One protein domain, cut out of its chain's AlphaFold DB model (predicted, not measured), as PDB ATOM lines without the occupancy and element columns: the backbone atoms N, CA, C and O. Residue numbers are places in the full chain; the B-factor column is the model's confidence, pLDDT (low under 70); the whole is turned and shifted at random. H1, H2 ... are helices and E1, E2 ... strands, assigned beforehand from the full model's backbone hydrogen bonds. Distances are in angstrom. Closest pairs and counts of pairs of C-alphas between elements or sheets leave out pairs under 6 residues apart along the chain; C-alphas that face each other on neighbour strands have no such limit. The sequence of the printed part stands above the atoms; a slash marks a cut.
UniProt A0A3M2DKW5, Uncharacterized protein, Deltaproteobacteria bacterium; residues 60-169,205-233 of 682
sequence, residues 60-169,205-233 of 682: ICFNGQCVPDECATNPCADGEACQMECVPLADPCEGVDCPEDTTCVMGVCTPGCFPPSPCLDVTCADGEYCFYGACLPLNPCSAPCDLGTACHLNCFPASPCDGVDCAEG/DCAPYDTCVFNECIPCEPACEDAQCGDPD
ATOM      1  N   ILE A  60     291.954 183.639 160.866       84.44
ATOM      2  CA  ILE A  60     290.891 184.433 161.476       84.44
ATOM      3  C   ILE A  60     290.158 183.602 162.515       84.44
ATOM      4  O   ILE A  60     290.148 182.372 162.459       84.44
ATOM      5  N   CYS A  61     289.533 184.298 163.457       83.62
ATOM      6  CA  CYS A  61     288.586 183.665 164.348       83.62
ATOM      7  C   CYS A  61     287.265 183.444 163.612       83.62
ATOM      8  O   CYS A  61     286.708 184.393 163.055       83.62
ATOM      9  N   PHE A  62     286.797 182.201 163.577       83.88
ATOM     10  CA  PHE A  62     285.563 181.810 162.914       83.88
ATOM     11  C   PHE A  62     284.836 180.759 163.761       83.88
ATOM     12  O   PHE A  62     285.386 179.684 164.009       83.88
ATOM     13  N   ASN A  63     283.626 181.078 164.234       78.44
ATOM     14  CA  ASN A  63     282.840 180.252 165.165       78.44
ATOM     15  C   ASN A  63     283.649 179.754 166.375       78.44
ATOM     16  O   ASN A  63     283.673 178.566 166.698       78.44
ATOM     17  N   GLY A  64     284.378 180.658 167.027       77.81
ATOM     18  CA  GLY A  64     285.190 180.342 168.193       77.81
ATOM     19  C   GLY A  64     286.462 179.543 167.893       77.81
ATOM     20  O   GLY A  64     287.202 179.231 168.825       77.81
ATOM     21  N   GLN A  65     286.779 179.240 166.630       84.56
ATOM     22  CA  GLN A  65     287.993 178.517 166.249       84.56
ATOM     23  C   GLN A  65     288.894 179.350 165.336       84.56
ATOM     24  O   GLN A  65     288.436 180.008 164.405       84.56
ATOM     25  N   CYS A  66     290.203 179.302 165.586       85.62
ATOM     26  CA  CYS A  66     291.177 179.891 164.675       85.62
ATOM     27  C   CYS A  66     291.327 178.995 163.451       85.62
ATOM     28  O   CYS A  66     291.749 177.842 163.556       85.62
ATOM     29  N   VAL A  67     290.957 179.533 162.295       86.31
ATOM     30  CA  VAL A  67     291.006 178.837 161.011       86.31
ATOM     31  C   VAL A  67     291.848 179.635 160.024       86.31
ATOM     32  O   VAL A  67     291.898 180.863 160.125       86.31
ATOM     33  N   PRO A  68     292.500 178.980 159.049       87.31
ATOM     34  CA  PRO A  68     293.194 179.681 157.980       87.31
ATOM     35  C   PRO A  68     292.286 180.710 157.309       87.31
ATOM     36  O   PRO A  68     291.164 180.398 156.916       87.31
ATOM     37  N   ASP A  69     292.791 181.930 157.157       83.88
ATOM     38  CA  ASP A  69     292.111 182.989 156.427       83.88
ATOM     39  C   ASP A  69     292.215 182.699 154.927       83.88
ATOM     40  O   ASP A  69     293.148 183.124 154.238       83.88
ATOM     41  N   GLU A  70     291.264 181.927 154.410       86.19
ATOM     42  CA  GLU A  70     291.194 181.626 152.980       86.19
ATOM     43  C   GLU A  70     290.903 182.888 152.146       86.19
ATOM     44  O   GLU A  70     291.295 182.968 150.978       86.19
ATOM     45  N   CYS A  71     290.352 183.930 152.777       81.31
ATOM     46  CA  CYS A  71     290.140 185.245 152.190       81.31
ATOM     47  C   CYS A  71     291.416 186.103 152.105       81.31
ATOM     48  O   CYS A  71     291.486 187.006 151.266       81.31
ATOM     49  N   ALA A  72     292.483 185.782 152.848       76.06
ATOM     50  CA  ALA A  72     293.760 186.506 152.792       76.06
ATOM     51  C   ALA A  72     294.461 186.425 151.424       76.06
ATOM     52  O   ALA A  72     295.305 187.266 151.099       76.06
ATOM     53  N   THR A  73     294.137 185.415 150.610       71.38
ATOM     54  CA  THR A  73     294.656 185.292 149.236       71.38
ATOM     55  C   THR A  73     293.801 186.008 148.190       71.38
ATOM     56  O   THR A  73     294.164 185.981 147.015       71.38
ATOM     57  N   ASN A  74     292.727 186.677 148.630       64.00
ATOM     58  CA  ASN A  74     291.635 187.229 147.832       64.00
ATOM     59  C   ASN A  74     291.250 186.306 146.660       64.00
ATOM     60  O   ASN A  74     291.617 186.582 145.516       64.00
ATOM     61  N   PRO A  75     290.553 185.186 146.930       74.44
ATOM     62  CA  PRO A  75     290.081 184.288 145.876       74.44
ATOM     63  C   PRO A  75     289.039 184.951 144.955       74.44
ATOM     64  O   PRO A  75     288.742 184.409 143.890       74.44
ATOM     65  N   CYS A  76     288.505 186.108 145.356       78.62
ATOM     66  CA  CYS A  76     287.524 186.898 144.625       78.62
ATOM     67  C   CYS A  76     288.174 187.784 143.546       78.62
ATOM     68  O   CYS A  76     289.397 187.953 143.486       78.62
ATOM     69  N   ALA A  77     287.361 188.342 142.648       79.44
ATOM     70  CA  ALA A  77     287.855 189.196 141.574       79.44
ATOM     71  C   ALA A  77     288.398 190.544 142.099       79.44
ATOM     72  O   ALA A  77     288.100 190.984 143.210       79.44
ATOM     73  N   ASP A  78     289.209 191.235 141.286       75.81
ATOM     74  CA  ASP A  78     289.780 192.541 141.644       75.81
ATOM     75  C   ASP A  78     288.678 193.554 142.025       75.81
ATOM     76  O   ASP A  78     287.881 193.963 141.178       75.81
ATOM     77  N   GLY A  79     288.683 194.011 143.283       69.75
ATOM     78  CA  GLY A  79     287.698 194.959 143.824       69.75
ATOM     79  C   GLY A  79     286.575 194.322 144.649       69.75
ATOM     80  O   GLY A  79     285.721 195.049 145.153       69.75
ATOM     81  N   GLU A  80     286.590 193.002 144.813       81.25
ATOM     82  CA  GLU A  80     285.700 192.271 145.714       81.25
ATOM     83  C   GLU A  80     286.379 192.022 147.067       81.25
ATOM     84  O   GLU A  80     287.601 191.849 147.156       81.25
ATOM     85  N   ALA A  81     285.570 192.044 148.120       79.25
ATOM     86  CA  ALA A  81     285.910 191.587 149.451       79.25
ATOM     87  C   ALA A  81     285.427 190.140 149.620       79.25
ATOM     88  O   ALA A  81     284.382 189.742 149.103       79.25
ATOM     89  N   CYS A  82     286.231 189.358 150.332       83.94
ATOM     90  CA  CYS A  82     285.970 187.957 150.621       83.94
ATOM     91  C   CYS A  82     285.552 187.811 152.085       83.94
ATOM     92  O   CYS A  82     286.205 188.379 152.966       83.94
ATOM     93  N   GLN A  83     284.516 187.016 152.334       84.69
ATOM     94  CA  GLN A  83     284.070 186.633 153.670       84.69
ATOM     95  C   GLN A  83     283.818 185.127 153.732       84.69
ATOM     96  O   GLN A  83     283.200 184.555 152.839       84.69
ATOM     97  N   MET A  84     284.283 184.492 154.805       84.81
ATOM     98  CA  MET A  84     283.844 183.145 155.171       84.81
ATOM     99  C   MET A  84     282.548 183.260 155.979       84.81
ATOM    100  O   MET A  84     282.447 184.139 156.836       84.81
ATOM    101  N   GLU A  85     281.568 182.401 155.707       87.25
ATOM    102  CA  GLU A  85     280.278 182.352 156.407       87.25
ATOM    103  C   GLU A  85     279.756 180.909 156.484       87.25
ATOM    104  O   GLU A  85     279.998 180.111 155.579       87.25
ATOM    105  N   CYS A  86     279.058 180.554 157.566       86.56
ATOM    106  CA  CYS A  86     278.354 179.276 157.656       86.56
ATOM    107  C   CYS A  86     276.937 179.450 157.129       86.56
ATOM    108  O   CYS A  86     276.146 180.194 157.704       86.56
ATOM    109  N   VAL A  87     276.621 178.744 156.051       84.69
ATOM    110  CA  VAL A  87     275.311 178.797 155.403       84.69
ATOM    111  C   VAL A  87     274.547 177.493 155.640       84.69
ATOM    112  O   VAL A  87     275.162 176.423 155.703       84.69
ATOM    113  N   PRO A  88     273.219 177.546 155.804       77.12
ATOM    114  CA  PRO A  88     272.418 176.362 156.082       77.12
ATOM    115  C   PRO A  88     272.295 175.446 154.851       77.12
ATOM    116  O   PRO A  88     272.075 175.902 153.730       77.12
ATOM    117  N   LEU A  89     272.437 174.136 155.068       75.06
ATOM    118  CA  LEU A  89     272.283 173.098 154.035       75.06
ATOM    119  C   LEU A  89     270.814 172.690 153.810       75.06
ATOM    120  O   LEU A  89     270.486 172.094 152.788       75.06
ATOM    121  N   ALA A  90     269.949 173.002 154.773       73.00
ATOM    122  CA  ALA A  90     268.505 172.767 154.784       73.00
ATOM    123  C   ALA A  90     267.824 173.914 155.550       73.00
ATOM    124  O   ALA A  90     268.522 174.718 156.168       73.00
ATOM    125  N   ASP A  91     266.495 174.019 155.525       72.56
ATOM    126  CA  ASP A  91     265.802 175.099 156.231       72.56
ATOM    127  C   ASP A  91     266.108 175.081 157.740       72.56
ATOM    128  O   ASP A  91     265.778 174.108 158.421       72.56
ATOM    129  N   PRO A  92     266.690 176.152 158.313       73.12
ATOM    130  CA  PRO A  92     266.942 176.209 159.749       73.12
ATOM    131  C   PRO A  92     265.651 176.219 160.586       73.12
ATOM    132  O   PRO A  92     265.720 176.009 161.795       73.12
ATOM    133  N   CYS A  93     264.490 176.456 159.968       75.44
ATOM    134  CA  CYS A  93     263.176 176.402 160.605       75.44
ATOM    135  C   CYS A  93     262.425 175.075 160.411       75.44
ATOM    136  O   CYS A  93     261.324 174.917 160.950       75.44
ATOM    137  N   GLU A  94     263.017 174.096 159.719       73.19
ATOM    138  CA  GLU A  94     262.429 172.769 159.559       73.19
ATOM    139  C   GLU A  94     262.267 172.093 160.932       73.19
ATOM    140  O   GLU A  94     263.231 171.858 161.662       73.19
ATOM    141  N   GLY A  95     261.022 171.787 161.314       70.00
ATOM    142  CA  GLY A  95     260.707 171.133 162.590       70.00
ATOM    143  C   GLY A  95     260.729 172.042 163.827       70.00
ATOM    144  O   GLY A  95     260.620 171.535 164.947       70.00
ATOM    145  N   VAL A  96     260.839 173.365 163.656       78.19
ATOM    146  CA  VAL A  96     260.770 174.336 164.759       78.19
ATOM    147  C   VAL A  96     259.319 174.775 164.990       78.19
ATOM    148  O   VAL A  96     258.786 175.628 164.283       78.19
ATOM    149  N   ASP A  97     258.678 174.216 166.019       78.94
ATOM    150  CA  ASP A  97     257.334 174.625 166.452       78.94
ATOM    151  C   ASP A  97     257.406 175.885 167.331       78.94
ATOM    152  O   ASP A  97     257.700 175.819 168.531       78.94
ATOM    153  N   CYS A  98     257.119 177.044 166.740       78.19
ATOM    154  CA  CYS A  98     257.073 178.308 167.466       78.19
ATOM    155  C   CYS A  98     255.709 178.547 168.155       78.19
ATOM    156  O   CYS A  98     254.661 178.229 167.585       78.19
ATOM    157  N   PRO A  99     255.692 179.084 169.394       75.94
ATOM    158  CA  PRO A  99     254.462 179.443 170.106       75.94
ATOM    159  C   PRO A  99     253.699 180.594 169.421       75.94
ATOM    160  O   PRO A  99     254.244 181.281 168.558       75.94
ATOM    161  N   GLU A 100     252.438 180.810 169.817       68.88
ATOM    162  CA  GLU A 100     251.586 181.891 169.283       68.88
ATOM    163  C   GLU A 100     252.305 183.259 169.316       68.88
ATOM    164  O   GLU A 100     253.074 183.538 170.238       68.88
ATOM    165  N   ASP A 101     252.069 184.085 168.290       68.81
ATOM    166  CA  ASP A 101     252.661 185.423 168.090       68.81
ATOM    167  C   ASP A 101     254.195 185.456 167.919       68.81
ATOM    168  O   ASP A 101     254.846 186.488 168.114       68.81
ATOM    169  N   THR A 102     254.791 184.328 167.521       76.00
ATOM    170  CA  THR A 102     256.214 184.231 167.174       76.00
ATOM    171  C   THR A 102     256.412 183.535 165.826       76.00
ATOM    172  O   THR A 102     255.674 182.618 165.467       76.00
ATOM    173  N   THR A 103     257.419 183.956 165.063       76.19
ATOM    174  CA  THR A 103     257.822 183.324 163.798       76.19
ATOM    175  C   THR A 103     259.245 182.797 163.915       76.19
ATOM    176  O   THR A 103     260.102 183.447 164.512       76.19
ATOM    177  N   CYS A 104     259.508 181.622 163.338       76.69
ATOM    178  CA  CYS A 104     260.869 181.118 163.221       76.69
ATOM    179  C   CYS A 104     261.657 181.947 162.199       76.69
ATOM    180  O   CYS A 104     261.299 182.001 161.024       76.69
ATOM    181  N   VAL A 105     262.746 182.567 162.646       74.25
ATOM    182  CA  VAL A 105     263.707 183.291 161.814       74.25
ATOM    183  C   VAL A 105     265.083 182.704 162.100       74.25
ATOM    184  O   VAL A 105     265.555 182.750 163.235       74.25
ATOM    185  N   MET A 106     265.721 182.116 161.082       70.31
ATOM    186  CA  MET A 106     267.049 181.487 161.197       70.31
ATOM    187  C   MET A 106     267.131 180.421 162.313       70.31
ATOM    188  O   MET A 106     268.130 180.328 163.020       70.31
ATOM    189  N   GLY A 107     266.067 179.632 162.499       74.00
ATOM    190  CA  GLY A 107     265.995 178.577 163.521       74.00
ATOM    191  C   GLY A 107     265.662 179.057 164.937       74.00
ATOM    192  O   GLY A 107     265.659 178.259 165.873       74.00
ATOM    193  N   VAL A 108     265.353 180.345 165.114       80.00
ATOM    194  CA  VAL A 108     264.990 180.940 166.407       80.00
ATOM    195  C   VAL A 108     263.578 181.512 166.340       80.00
ATOM    196  O   VAL A 108     263.251 182.265 165.428       80.00
ATOM    197  N   CYS A 109     262.733 181.198 167.324       78.06
ATOM    198  CA  CYS A 109     261.411 181.816 167.435       78.06
ATOM    199  C   CYS A 109     261.547 183.274 167.882       78.06
ATOM    200  O   CYS A 109     261.825 183.560 169.049       78.06
ATOM    201  N   THR A 110     261.351 184.195 166.947       76.75
ATOM    202  CA  THR A 110     261.348 185.636 167.195       76.75
ATOM    203  C   THR A 110     259.918 186.137 167.401       76.75
ATOM    204  O   THR A 110     259.047 185.777 166.607       76.75
ATOM    205  N   PRO A 111     259.645 186.959 168.432       68.69
ATOM    206  CA  PRO A 111     258.348 187.612 168.599       68.69
ATOM    207  C   PRO A 111     257.979 188.469 167.386       68.69
ATOM    208  O   PRO A 111     258.798 189.260 166.923       68.69
ATOM    209  N   GLY A 112     256.744 188.336 166.908       64.81
ATOM    210  CA  GLY A 112     256.242 189.010 165.709       64.81
ATOM    211  C   GLY A 112     255.995 188.066 164.532       64.81
ATOM    212  O   GLY A 112     256.536 186.963 164.478       64.81
ATOM    213  N   CYS A 113     255.134 188.509 163.611       68.81
ATOM    214  CA  CYS A 113     254.677 187.733 162.458       68.81
ATOM    215  C   CYS A 113     255.508 188.117 161.218       68.81
ATOM    216  O   CYS A 113     255.246 189.137 160.573       68.81
ATOM    217  N   PHE A 114     256.519 187.312 160.897       68.19
ATOM    218  CA  PHE A 114     257.384 187.495 159.726       68.19
ATOM    219  C   PHE A 114     256.998 186.512 158.607       68.19
ATOM    220  O   PHE A 114     256.360 185.492 158.883       68.19
ATOM    221  N   PRO A 115     257.362 186.777 157.339       59.22
ATOM    222  CA  PRO A 115     257.220 185.779 156.285       59.22
ATOM    223  C   PRO A 115     258.005 184.521 156.686       59.22
ATOM    224  O   PRO A 115     259.127 184.663 157.188       59.22
ATOM    225  N   PRO A 116     257.460 183.307 156.493       63.44
ATOM    226  CA  PRO A 116     258.237 182.094 156.695       63.44
ATOM    227  C   PRO A 116     259.495 182.135 155.822       63.44
ATOM    228  O   PRO A 116     259.488 182.736 154.744       63.44
ATOM    229  N   SER A 117     260.568 181.500 156.303       69.06
ATOM    230  CA  SER A 117     261.811 181.304 155.550       69.06
ATOM    231  C   SER A 117     261.476 180.929 154.098       69.06
ATOM    232  O   SER A 117     260.763 179.949 153.892       69.06
ATOM    233  N   PRO A 118     261.959 181.656 153.072       70.44
ATOM    234  CA  PRO A 118     261.747 181.257 151.678       70.44
ATOM    235  C   PRO A 118     262.356 179.884 151.359       70.44
ATOM    236  O   PRO A 118     262.032 179.284 150.342       70.44
ATOM    237  N   CYS A 119     263.248 179.403 152.229       73.38
ATOM    238  CA  CYS A 119     263.836 178.073 152.190       73.38
ATOM    239  C   CYS A 119     262.989 177.002 152.887       73.38
ATOM    240  O   CYS A 119     263.407 175.850 152.885       73.38
ATOM    241  N   LEU A 120     261.838 177.346 153.472       71.44
ATOM    242  CA  LEU A 120     260.944 176.389 154.119       71.44
ATOM    243  C   LEU A 120     260.585 175.255 153.151       71.44
ATOM    244  O   LEU A 120     260.150 175.503 152.028       71.44
ATOM    245  N   ASP A 121     260.810 174.018 153.596       68.25
ATOM    246  CA  ASP A 121     260.643 172.781 152.820       68.25
ATOM    247  C   ASP A 121     261.549 172.643 151.568       68.25
ATOM    248  O   ASP A 121     261.336 171.754 150.738       68.25
ATOM    249  N   VAL A 122     262.597 173.467 151.427       72.44
ATOM    250  CA  VAL A 122     263.597 173.349 150.352       72.44
ATOM    251  C   VAL A 122     264.790 172.517 150.830       72.44
ATOM    252  O   VAL A 122     265.560 172.928 151.697       72.44
ATOM    253  N   THR A 123     264.984 171.339 150.229       79.00
ATOM    254  CA  THR A 123     266.160 170.485 150.463       79.00
ATOM    255  C   THR A 123     267.120 170.569 149.277       79.00
ATOM    256  O   THR A 123     266.777 170.138 148.175       79.00
ATOM    257  N   CYS A 124     268.331 171.081 149.500       78.12
ATOM    258  CA  CYS A 124     269.351 171.201 148.456       78.12
ATOM    259  C   CYS A 124     270.211 169.939 148.314       78.12
ATOM    260  O   CYS A 124     270.311 169.124 149.235       78.12
ATOM    261  N   ALA A 125     270.819 169.752 147.139       81.75
ATOM    262  CA  ALA A 125     271.706 168.617 146.896       81.75
ATOM    263  C   ALA A 125     273.065 168.794 147.603       81.75
ATOM    264  O   ALA A 125     273.466 169.897 147.970       81.75
ATOM    265  N   ASP A 126     273.814 167.697 147.762       79.50
ATOM    266  CA  ASP A 126     275.166 167.734 148.334       79.50
ATOM    267  C   ASP A 126     276.063 168.734 147.578       79.50
ATOM    268  O   ASP A 126     276.323 168.575 146.382       79.50
ATOM    269  N   GLY A 127     276.599 169.727 148.295       82.69
ATOM    270  CA  GLY A 127     277.429 170.784 147.708       82.69
ATOM    271  C   GLY A 127     276.661 172.048 147.311       82.69
ATOM    272  O   GLY A 127     277.258 172.940 146.710       82.69
ATOM    273  N   GLU A 128     275.385 172.149 147.672       87.12
ATOM    274  CA  GLU A 128     274.558 173.347 147.539       87.12
ATOM    275  C   GLU A 128     274.061 173.815 148.915       87.12
ATOM    276  O   GLU A 128     274.079 173.062 149.889       87.12
ATOM    277  N   TYR A 129     273.645 175.073 149.004       85.81
ATOM    278  CA  TYR A 129     273.023 175.655 150.191       85.81
ATOM    279  C   TYR A 129     271.773 176.430 149.792       85.81
ATOM    280  O   TYR A 129     271.699 176.945 148.673       85.81
ATOM    281  N   CYS A 130     270.794 176.518 150.693       78.12
ATOM    282  CA  CYS A 130     269.585 177.278 150.401       78.12
ATOM    283  C   CYS A 130     269.783 178.758 150.735       78.12
ATOM    284  O   CYS A 130     270.173 179.114 151.848       78.12
ATOM    285  N   PHE A 131     269.480 179.629 149.774       80.56
ATOM    286  CA  PHE A 131     269.483 181.074 149.955       80.56
ATOM    287  C   PHE A 131     268.273 181.686 149.256       80.56
ATOM    288  O   PHE A 131     268.114 181.540 148.045       80.56
ATOM    289  N   TYR A 132     267.412 182.369 150.019       71.25
ATOM    290  CA  TYR A 132     266.170 182.966 149.504       71.25
ATOM    291  C   TYR A 132     265.317 181.988 148.674       71.25
ATOM    292  O   TYR A 132     264.742 182.344 147.651       71.25
ATOM    293  N   GLY A 133     265.244 180.738 149.126       73.44
ATOM    294  CA  GLY A 133     264.459 179.689 148.491       73.44
ATOM    295  C   GLY A 133     265.164 178.966 147.353       73.44
ATOM    296  O   GLY A 133     264.722 177.885 147.020       73.44
ATOM    297  N   ALA A 134     266.275 179.462 146.803       78.75
ATOM    298  CA  ALA A 134     267.010 178.775 145.738       78.75
ATOM    299  C   ALA A 134     268.206 177.975 146.280       78.75
ATOM    300  O   ALA A 134     268.908 178.425 147.188       78.75
ATOM    301  N   CYS A 135     268.486 176.818 145.675       83.75
ATOM    302  CA  CYS A 135     269.701 176.050 145.946       83.75
ATOM    303  C   CYS A 135     270.869 176.611 145.133       83.75
ATOM    304  O   CYS A 135     270.883 176.543 143.904       83.75
ATOM    305  N   LEU A 136     271.845 177.194 145.826       83.88
ATOM    306  CA  LEU A 136     273.030 177.790 145.221       83.88
ATOM    307  C   LEU A 136     274.265 176.913 145.463       83.88
ATOM    308  O   LEU A 136     274.400 176.334 146.542       83.88
ATOM    309  N   PRO A 137     275.213 176.832 144.509       86.31
ATOM    310  CA  PRO A 137     276.455 176.093 144.706       86.31
ATOM    311  C   PRO A 137     277.269 176.648 145.879       86.31
ATOM    312  O   PRO A 137     277.528 177.850 145.966       86.31
ATOM    313  N   LEU A 138     277.747 175.763 146.752       84.50
ATOM    314  CA  LEU A 138     278.704 176.125 147.789       84.50
ATOM    315  C   LEU A 138     280.070 176.431 147.169       84.50
ATOM    316  O   LEU A 138     280.571 175.688 146.321       84.50
ATOM    317  N   ASN A 139     280.709 177.491 147.658       88.00
ATOM    318  CA  ASN A 139     282.141 177.705 147.503       88.00
ATOM    319  C   ASN A 139     282.818 177.243 148.803       88.00
ATOM    320  O   ASN A 139     282.929 178.038 149.737       88.00
ATOM    321  N   PRO A 140     283.155 175.948 148.932       85.50
ATOM    322  CA  PRO A 140     283.504 175.362 150.215       85.50
ATOM    323  C   PRO A 140     284.818 175.930 150.751       85.50
ATOM    324  O   PRO A 140     285.817 175.967 150.034       85.50
ATOM    325  N   CYS A 141     284.821 176.280 152.032       86.56
ATOM    326  CA  CYS A 141     286.023 176.580 152.807       86.56
ATOM    327  C   CYS A 141     286.291 175.508 153.865       86.56
ATOM    328  O   CYS A 141     285.429 174.690 154.192       86.56
ATOM    329  N   SER A 142     287.507 175.502 154.411       82.25
ATOM    330  CA  SER A 142     287.929 174.524 155.423       82.25
ATOM    331  C   SER A 142     287.361 174.789 156.818       82.25
ATOM    332  O   SER A 142     287.633 174.000 157.727       82.25
ATOM    333  N   ALA A 143     286.665 175.911 157.028       83.00
ATOM    334  CA  ALA A 143     286.248 176.306 158.364       83.00
ATOM    335  C   ALA A 143     285.126 175.386 158.888       83.00
ATOM    336  O   ALA A 143     284.244 174.983 158.124       83.00
ATOM    337  N   PRO A 144     285.155 175.016 160.178       82.56
ATOM    338  CA  PRO A 144     284.135 174.174 160.774       82.56
ATOM    339  C   PRO A 144     282.862 174.980 161.039       82.56
ATOM    340  O   PRO A 144     282.900 176.082 161.584       82.56
ATOM    341  N   CYS A 145     281.735 174.390 160.662       83.19
ATOM    342  CA  CYS A 145     280.399 174.908 160.905       83.19
ATOM    343  C   CYS A 145     279.577 173.871 161.685       83.19
ATOM    344  O   CYS A 145     279.907 172.680 161.679       83.19
ATOM    345  N   ASP A 146     278.523 174.325 162.362       82.31
ATOM    346  CA  ASP A 146     277.635 173.466 163.143       82.31
ATOM    347  C   ASP A 146     276.879 172.456 162.262       82.31
ATOM    348  O   ASP A 146     276.733 172.629 161.048       82.31
ATOM    349  N   LEU A 147     276.382 171.377 162.876       75.56
ATOM    350  CA  LEU A 147     275.589 170.356 162.184       75.56
ATOM    351  C   LEU A 147     274.414 170.998 161.423       75.56
ATOM    352  O   LEU A 147     273.631 171.738 162.006       75.56
ATOM    353  N   GLY A 148     274.289 170.688 160.128       73.31
ATOM    354  CA  GLY A 148     273.259 171.267 159.250       73.31
ATOM    355  C   GLY A 148     273.690 172.539 158.510       73.31
ATOM    356  O   GLY A 148     272.926 173.059 157.701       73.31
ATOM    357  N   THR A 149     274.920 173.014 158.719       83.12
ATOM    358  CA  THR A 149     275.497 174.159 158.003       83.12
ATOM    359  C   THR A 149     276.812 173.780 157.316       83.12
ATOM    360  O   THR A 149     277.459 172.792 157.669       83.12
ATOM    361  N   ALA A 150     277.209 174.548 156.302       86.31
ATOM    362  CA  ALA A 150     278.465 174.372 155.584       86.31
ATOM    363  C   ALA A 150     279.192 175.704 155.401       86.31
ATOM    364  O   ALA A 150     278.572 176.756 155.274       86.31
ATOM    365  N   CYS A 151     280.521 175.644 155.364       87.88
ATOM    366  CA  CYS A 151     281.349 176.818 155.130       87.88
ATOM    367  C   CYS A 151     281.236 177.261 153.670       87.88
ATOM    368  O   CYS A 151     281.477 176.466 152.758       87.88
ATOM    369  N   HIS A 152     280.913 178.531 153.462       89.31
ATOM    370  CA  HIS A 152     280.808 179.173 152.164       89.31
ATOM    371  C   HIS A 152     281.700 180.421 152.104       89.31
ATOM    372  O   HIS A 152     281.634 181.298 152.966       89.31
ATOM    373  N   LEU A 153     282.531 180.508 151.064       88.25
ATOM    374  CA  LEU A 153     283.302 181.699 150.708       88.25
ATOM    375  C   LEU A 153     282.449 182.632 149.853       88.25
ATOM    376  O   LEU A 153     282.258 182.384 148.657       88.25
ATOM    377  N   ASN A 154     281.996 183.721 150.461       84.94
ATOM    378  CA  ASN A 154     281.193 184.739 149.813       84.94
ATOM    379  C   ASN A 154     282.080 185.870 149.270       84.94
ATOM    380  O   ASN A 154     282.948 186.393 149.976       84.94
ATOM    381  N   CYS A 155     281.854 186.255 148.015       84.44
ATOM    382  CA  CYS A 155     282.559 187.344 147.341       84.44
ATOM    383  C   CYS A 155     281.566 188.466 147.045       84.44
ATOM    384  O   CYS A 155     280.660 188.292 146.231       84.44
ATOM    385  N   PHE A 156     281.745 189.626 147.672       80.88
ATOM    386  CA  PHE A 156     280.914 190.803 147.428       80.88
ATOM    387  C   PHE A 156     281.763 191.981 146.950       80.88
ATOM    388  O   PHE A 156     282.943 192.067 147.287       80.88
ATOM    389  N   PRO A 157     281.206 192.926 146.174       79.19
ATOM    390  CA  PRO A 157     281.902 194.170 145.856       79.19
ATOM    391  C   PRO A 157     282.344 194.866 147.147       79.19
ATOM    392  O   PRO A 157     281.528 195.002 148.057       79.19
ATOM    393  N   ALA A 158     283.601 195.313 147.228       72.38
ATOM    394  CA  ALA A 158     284.117 195.959 148.434       72.38
ATOM    395  C   ALA A 158     283.190 197.105 148.878       72.38
ATOM    396  O   ALA A 158     282.908 198.036 148.112       72.38
ATOM    397  N   SER A 159     282.703 197.020 150.114       75.19
ATOM    398  CA  SER A 159     281.813 198.012 150.700       75.19
ATOM    399  C   SER A 159     282.639 199.185 151.230       75.19
ATOM    400  O   SER A 159     283.705 198.978 151.810       75.19
ATOM    401  N   PRO A 160     282.160 200.439 151.126       81.31
ATOM    402  CA  PRO A 160     282.791 201.580 151.794       81.31
ATOM    403  C   PRO A 160     282.951 201.414 153.317       81.31
ATOM    404  O   PRO A 160     283.757 202.114 153.923       81.31
ATOM    405  N   CYS A 161     282.203 200.489 153.927       79.75
ATOM    406  CA  CYS A 161     282.292 200.133 155.343       79.75
ATOM    407  C   CYS A 161     283.382 199.102 155.672       79.75
ATOM    408  O   CYS A 161     283.622 198.807 156.845       79.75
ATOM    409  N   ASP A 162     284.079 198.564 154.669       75.44
ATOM    410  CA  ASP A 162     285.166 197.618 154.889       75.44
ATOM    411  C   ASP A 162     286.363 198.307 155.558       75.44
ATOM    412  O   ASP A 162     287.134 199.031 154.935       75.44
ATOM    413  N   GLY A 163     286.547 198.058 156.852       68.88
ATOM    414  CA  GLY A 163     287.620 198.652 157.663       68.88
ATOM    415  C   GLY A 163     287.127 199.630 158.719       68.88
ATOM    416  O   GLY A 163     287.948 200.137 159.476       68.88
ATOM    417  N   VAL A 164     285.823 199.902 158.757       76.62
ATOM    418  CA  VAL A 164     285.222 200.895 159.646       76.62
ATOM    419  C   VAL A 164     284.712 200.205 160.913       76.62
ATOM    420  O   VAL A 164     283.813 199.370 160.847       76.62
ATOM    421  N   ASP A 165     285.297 200.554 162.060       79.69
ATOM    422  CA  ASP A 165     284.830 200.131 163.383       79.69
ATOM    423  C   ASP A 165     283.988 201.265 163.986       79.69
ATOM    424  O   ASP A 165     284.519 202.332 164.308       79.69
ATOM    425  N   CYS A 166     282.679 201.046 164.107       82.06
ATOM    426  CA  CYS A 166     281.752 202.009 164.703       82.06
ATOM    427  C   CYS A 166     281.601 201.793 166.210       82.06
ATOM    428  O   CYS A 166     281.831 200.688 166.710       82.06
ATOM    429  N   ALA A 167     281.255 202.857 166.941       82.88
ATOM    430  CA  ALA A 167     281.054 202.769 168.381       82.88
ATOM    431  C   ALA A 167     279.789 201.962 168.721       82.88
ATOM    432  O   ALA A 167     278.947 201.680 167.866       82.88
ATOM    433  N   GLU A 168     279.655 201.575 169.987       79.00
ATOM    434  CA  GLU A 168     278.466 200.885 170.482       79.00
ATOM    435  C   GLU A 168     277.201 201.716 170.188       79.00
ATOM    436  O   GLU A 168     277.138 202.906 170.495       79.00
ATOM    437  N   GLY A 169     276.216 201.106 169.523       78.31
ATOM    438  CA  GLY A 169     275.000 201.788 169.068       78.31
ATOM    439  C   GLY A 169     275.090 202.547 167.744       78.31
ATOM    440  O   GLY A 169     274.123 203.201 167.353       78.31
ATOM    441  N   ASP A 205     247.766 186.960 159.818       66.12
ATOM    442  CA  ASP A 205     246.755 186.670 158.802       66.12
ATOM    443  C   ASP A 205     247.295 186.772 157.352       66.12
ATOM    444  O   ASP A 205     246.525 186.572 156.408       66.12
ATOM    445  N   CYS A 206     248.582 187.099 157.134       69.62
ATOM    446  CA  CYS A 206     249.170 187.081 155.782       69.62
ATOM    447  C   CYS A 206     249.284 185.640 155.250       69.62
ATOM    448  O   CYS A 206     249.468 184.693 156.020       69.62
ATOM    449  N   ALA A 207     249.171 185.458 153.930       69.69
ATOM    450  CA  ALA A 207     249.370 184.139 153.340       69.69
ATOM    451  C   ALA A 207     250.846 183.708 153.481       69.69
ATOM    452  O   ALA A 207     251.728 184.564 153.593       69.69
ATOM    453  N   PRO A 208     251.146 182.395 153.477       64.81
ATOM    454  CA  PRO A 208     252.525 181.914 153.441       64.81
ATOM    455  C   PRO A 208     253.312 182.602 152.315       64.81
ATOM    456  O   PRO A 208     252.793 182.729 151.208       64.81
ATOM    457  N   TYR A 209     254.547 183.018 152.613       67.44
ATOM    458  CA  TYR A 209     255.487 183.706 151.709       67.44
ATOM    459  C   TYR A 209     255.156 185.170 151.348       67.44
ATOM    460  O   TYR A 209     255.996 185.841 150.747       67.44
ATOM    461  N   ASP A 210     254.007 185.720 151.762       73.75
ATOM    462  CA  ASP A 210     253.718 187.154 151.612       73.75
ATOM    463  C   ASP A 210     254.648 188.007 152.483       73.75
ATOM    464  O   ASP A 210     254.963 187.663 153.624       73.75
ATOM    465  N   THR A 211     255.049 189.173 151.970       65.69
ATOM    466  CA  THR A 211     255.887 190.119 152.714       65.69
ATOM    467  C   THR A 211     255.030 191.183 153.384       65.69
ATOM    468  O   THR A 211     254.343 191.947 152.711       65.69
ATOM    469  N   CYS A 212     255.100 191.291 154.711       64.62
ATOM    470  CA  CYS A 212     254.472 192.401 155.419       64.62
ATOM    471  C   CYS A 212     255.311 193.680 155.290       64.62
ATOM    472  O   CYS A 212     256.447 193.732 155.763       64.62
ATOM    473  N   VAL A 213     254.741 194.735 154.706       64.94
ATOM    474  CA  VAL A 213     255.376 196.058 154.633       64.94
ATOM    475  C   VAL A 213     254.363 197.109 155.079       64.94
ATOM    476  O   VAL A 213     253.300 197.232 154.487       64.94
ATOM    477  N   PHE A 214     254.675 197.867 156.136       65.06
ATOM    478  CA  PHE A 214     253.796 198.916 156.688       65.06
ATOM    479  C   PHE A 214     252.348 198.460 156.968       65.06
ATOM    480  O   PHE A 214     251.399 199.182 156.659       65.06
ATOM    481  N   ASN A 215     252.173 197.277 157.573       69.19
ATOM    482  CA  ASN A 215     250.860 196.690 157.884       69.19
ATOM    483  C   ASN A 215     250.000 196.358 156.637       69.19
ATOM    484  O   ASN A 215     248.774 196.278 156.713       69.19
ATOM    485  N   GLU A 216     250.645 196.160 155.484       69.56
ATOM    486  CA  GLU A 216     250.048 195.663 154.245       69.56
ATOM    487  C   GLU A 216     250.741 194.347 153.845       69.56
ATOM    488  O   GLU A 216     251.969 194.299 153.730       69.56
ATOM    489  N   CYS A 217     249.971 193.268 153.653       73.12
ATOM    490  CA  CYS A 217     250.504 192.016 153.108       73.12
ATOM    491  C   CYS A 217     250.738 192.208 151.603       73.12
ATOM    492  O   CYS A 217     249.784 192.345 150.831       73.12
ATOM    493  N   ILE A 218     252.002 192.234 151.189       78.94
ATOM    494  CA  ILE A 218     252.400 192.273 149.784       78.94
ATOM    495  C   ILE A 218     252.508 190.829 149.276       78.94
ATOM    496  O   ILE A 218     253.306 190.066 149.829       78.94
ATOM    497  N   PRO A 219     251.749 190.451 148.228       78.31
ATOM    498  CA  PRO A 219     251.835 189.123 147.635       78.31
ATOM    499  C   PRO A 219     253.246 188.810 147.137       78.31
ATOM    500  O   PRO A 219     253.863 189.655 146.481       78.31
ATOM    501  N   CYS A 220     253.729 187.597 147.398       79.12
ATOM    502  CA  CYS A 220     254.990 187.117 146.833       79.12
ATOM    503  C   CYS A 220     254.915 187.026 145.297       79.12
ATOM    504  O   CYS A 220     253.925 186.532 144.748       79.12
ATOM    505  N   GLU A 221     255.948 187.502 144.593       83.75
ATOM    506  CA  GLU A 221     256.054 187.420 143.130       83.75
ATOM    507  C   GLU A 221     257.042 186.299 142.739       83.75
ATOM    508  O   GLU A 221     258.232 186.434 143.027       83.75
ATOM    509  N   PRO A 222     256.586 185.203 142.093       79.62
ATOM    510  CA  PRO A 222     257.438 184.063 141.740       79.62
ATOM    511  C   PRO A 222     258.582 184.435 140.788       79.62
ATOM    512  O   PRO A 222     258.351 185.014 139.720       79.62
ATOM    513  N   ALA A 223     259.811 184.042 141.125       80.06
ATOM    514  CA  ALA A 223     261.014 184.352 140.354       80.06
ATOM    515  C   ALA A 223     261.481 183.154 139.507       80.06
ATOM    516  O   ALA A 223     262.356 182.396 139.908       80.06
ATOM    517  N   CYS A 224     260.922 183.004 138.301       83.62
ATOM    518  CA  CYS A 224     261.220 181.871 137.404       83.62
ATOM    519  C   CYS A 224     261.964 182.241 136.113       83.62
ATOM    520  O   CYS A 224     261.946 181.488 135.137       83.62
ATOM    521  N   GLU A 225     262.588 183.415 136.061       84.75
ATOM    522  CA  GLU A 225     263.328 183.841 134.874       84.75
ATOM    523  C   GLU A 225     264.638 183.036 134.763       84.75
ATOM    524  O   GLU A 225     265.448 183.024 135.683       84.75
ATOM    525  N   ASP A 226     264.808 182.310 133.651       80.88
ATOM    526  CA  ASP A 226     265.931 181.393 133.365       80.88
ATOM    527  C   ASP A 226     266.102 180.173 134.303       80.88
ATOM    528  O   ASP A 226     267.066 179.416 134.151       80.88
ATOM    529  N   ALA A 227     265.150 179.923 135.206       79.44
ATOM    530  CA  ALA A 227     265.146 178.765 136.102       79.44
ATOM    531  C   ALA A 227     264.959 177.426 135.348       79.44
ATOM    532  O   ALA A 227     264.302 177.352 134.300       79.44
ATOM    533  N   GLN A 228     265.548 176.345 135.866       85.69
ATOM    534  CA  GLN A 228     265.308 174.971 135.424       85.69
ATOM    535  C   GLN A 228     263.987 174.430 135.985       85.69
ATOM    536  O   GLN A 228     263.367 174.990 136.885       85.69
ATOM    537  N   CYS A 229     263.497 173.351 135.377       88.00
ATOM    538  CA  CYS A 229     262.288 172.691 135.852       88.00
ATOM    539  C   CYS A 229     262.495 172.108 137.251       88.00
ATOM    540  O   CYS A 229     263.378 171.267 137.424       88.00
ATOM    541  N   GLY A 230     261.646 172.508 138.197       80.50
ATOM    542  CA  GLY A 230     261.732 172.063 139.589       80.50
ATOM    543  C   GLY A 230     262.567 172.970 140.484       80.50
ATOM    544  O   GLY A 230     262.608 172.733 141.689       80.50
ATOM    545  N   ASP A 231     263.174 174.020 139.925       84.31
ATOM    546  CA  ASP A 231     263.812 175.053 140.732       84.31
ATOM    547  C   ASP A 231     262.746 175.748 141.595       84.31
ATOM    548  O   ASP A 231     261.634 175.976 141.116       84.31
ATOM    549  N   PRO A 232     263.039 176.096 142.853       78.31
ATOM    550  CA  PRO A 232     262.095 176.813 143.704       78.31
ATOM    551  C   PRO A 232     261.783 178.202 143.139       78.31
ATOM    552  O   PRO A 232     262.672 178.880 142.627       78.31
ATOM    553  N   ASP A 233     260.535 178.655 143.267       77.75
ATOM    554  CA  ASP A 233     260.109 179.965 142.749       77.75
ATOM    555  C   ASP A 233     260.281 181.130 143.741       77.75
ATOM    556  O   ASP A 233     259.945 182.273 143.425       77.75
TER     557      ASP A 233
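Overview. This is residues 60 to 169 and 205 to 233 of the 682 residues of an uncharacterized protein of Deltaproteobacteria bacterium (UniProt A0A3M2DKW5). With little regular structure, five separate two-stranded antiparallel ribbons are strung out in a looping chain: hairpin E1-E2, the long ribbon E3-E8, hairpin E6-E7 near the middle, then hairpins E4-E5 and E9-E10. Residues 163 to 169 stick out. The 139 printed residues, 51 in named elements and mostly strand, run E1, E2, H1, E3 to E10; only just loose, close to compact, radius of gyration of the C-alphas 17.6 A, spans 48 by 44 by 30 A.

Arrangement. Hairpin E1, residues 60 to 62, and E2, 65 to 68, has N 60 and O 67 within hydrogen-bond range, 2.9 A. H1, 70 to 73, is too short for an O i to N i+4 pair; its one O i to N i+3 pair is out of range. Its closest C-alphas to E3, 80 to 88, are Cys 71 and Cys 82, 5.2 A. E3 bends by 58 degrees at residue 84; with antiparallel E8, 149 to 157, N 83 and O 154 are 2.9 A apart. Further hairpins are E4, 102 to 105, with E5, 108 to 111, N 103 and O 110 2.9 A; E6, 128 to 131, with E7, 134 to 137, N 129 and O 136 2.9 A; E9, 211 to 213, with E10, 216 to 218, N 211 and O 218 2.9 A.

Along the chain. E1 begins at C-alpha 60 (290.891, 184.433, 161.476); E10 ends at C-alpha 218 (252.400, 192.273, 149.784). E3 measures 23.2 A, E8 24.3 A.

Size, cuts and confidence. Residues 170 to 204 are cut out, a 33.6 A gap between C-alphas 169 and 205. Links E3 to E4, E5 to E6 and E7 to E8 are long. pLDDT is under 70 at 24 residues, among them 111 to 117.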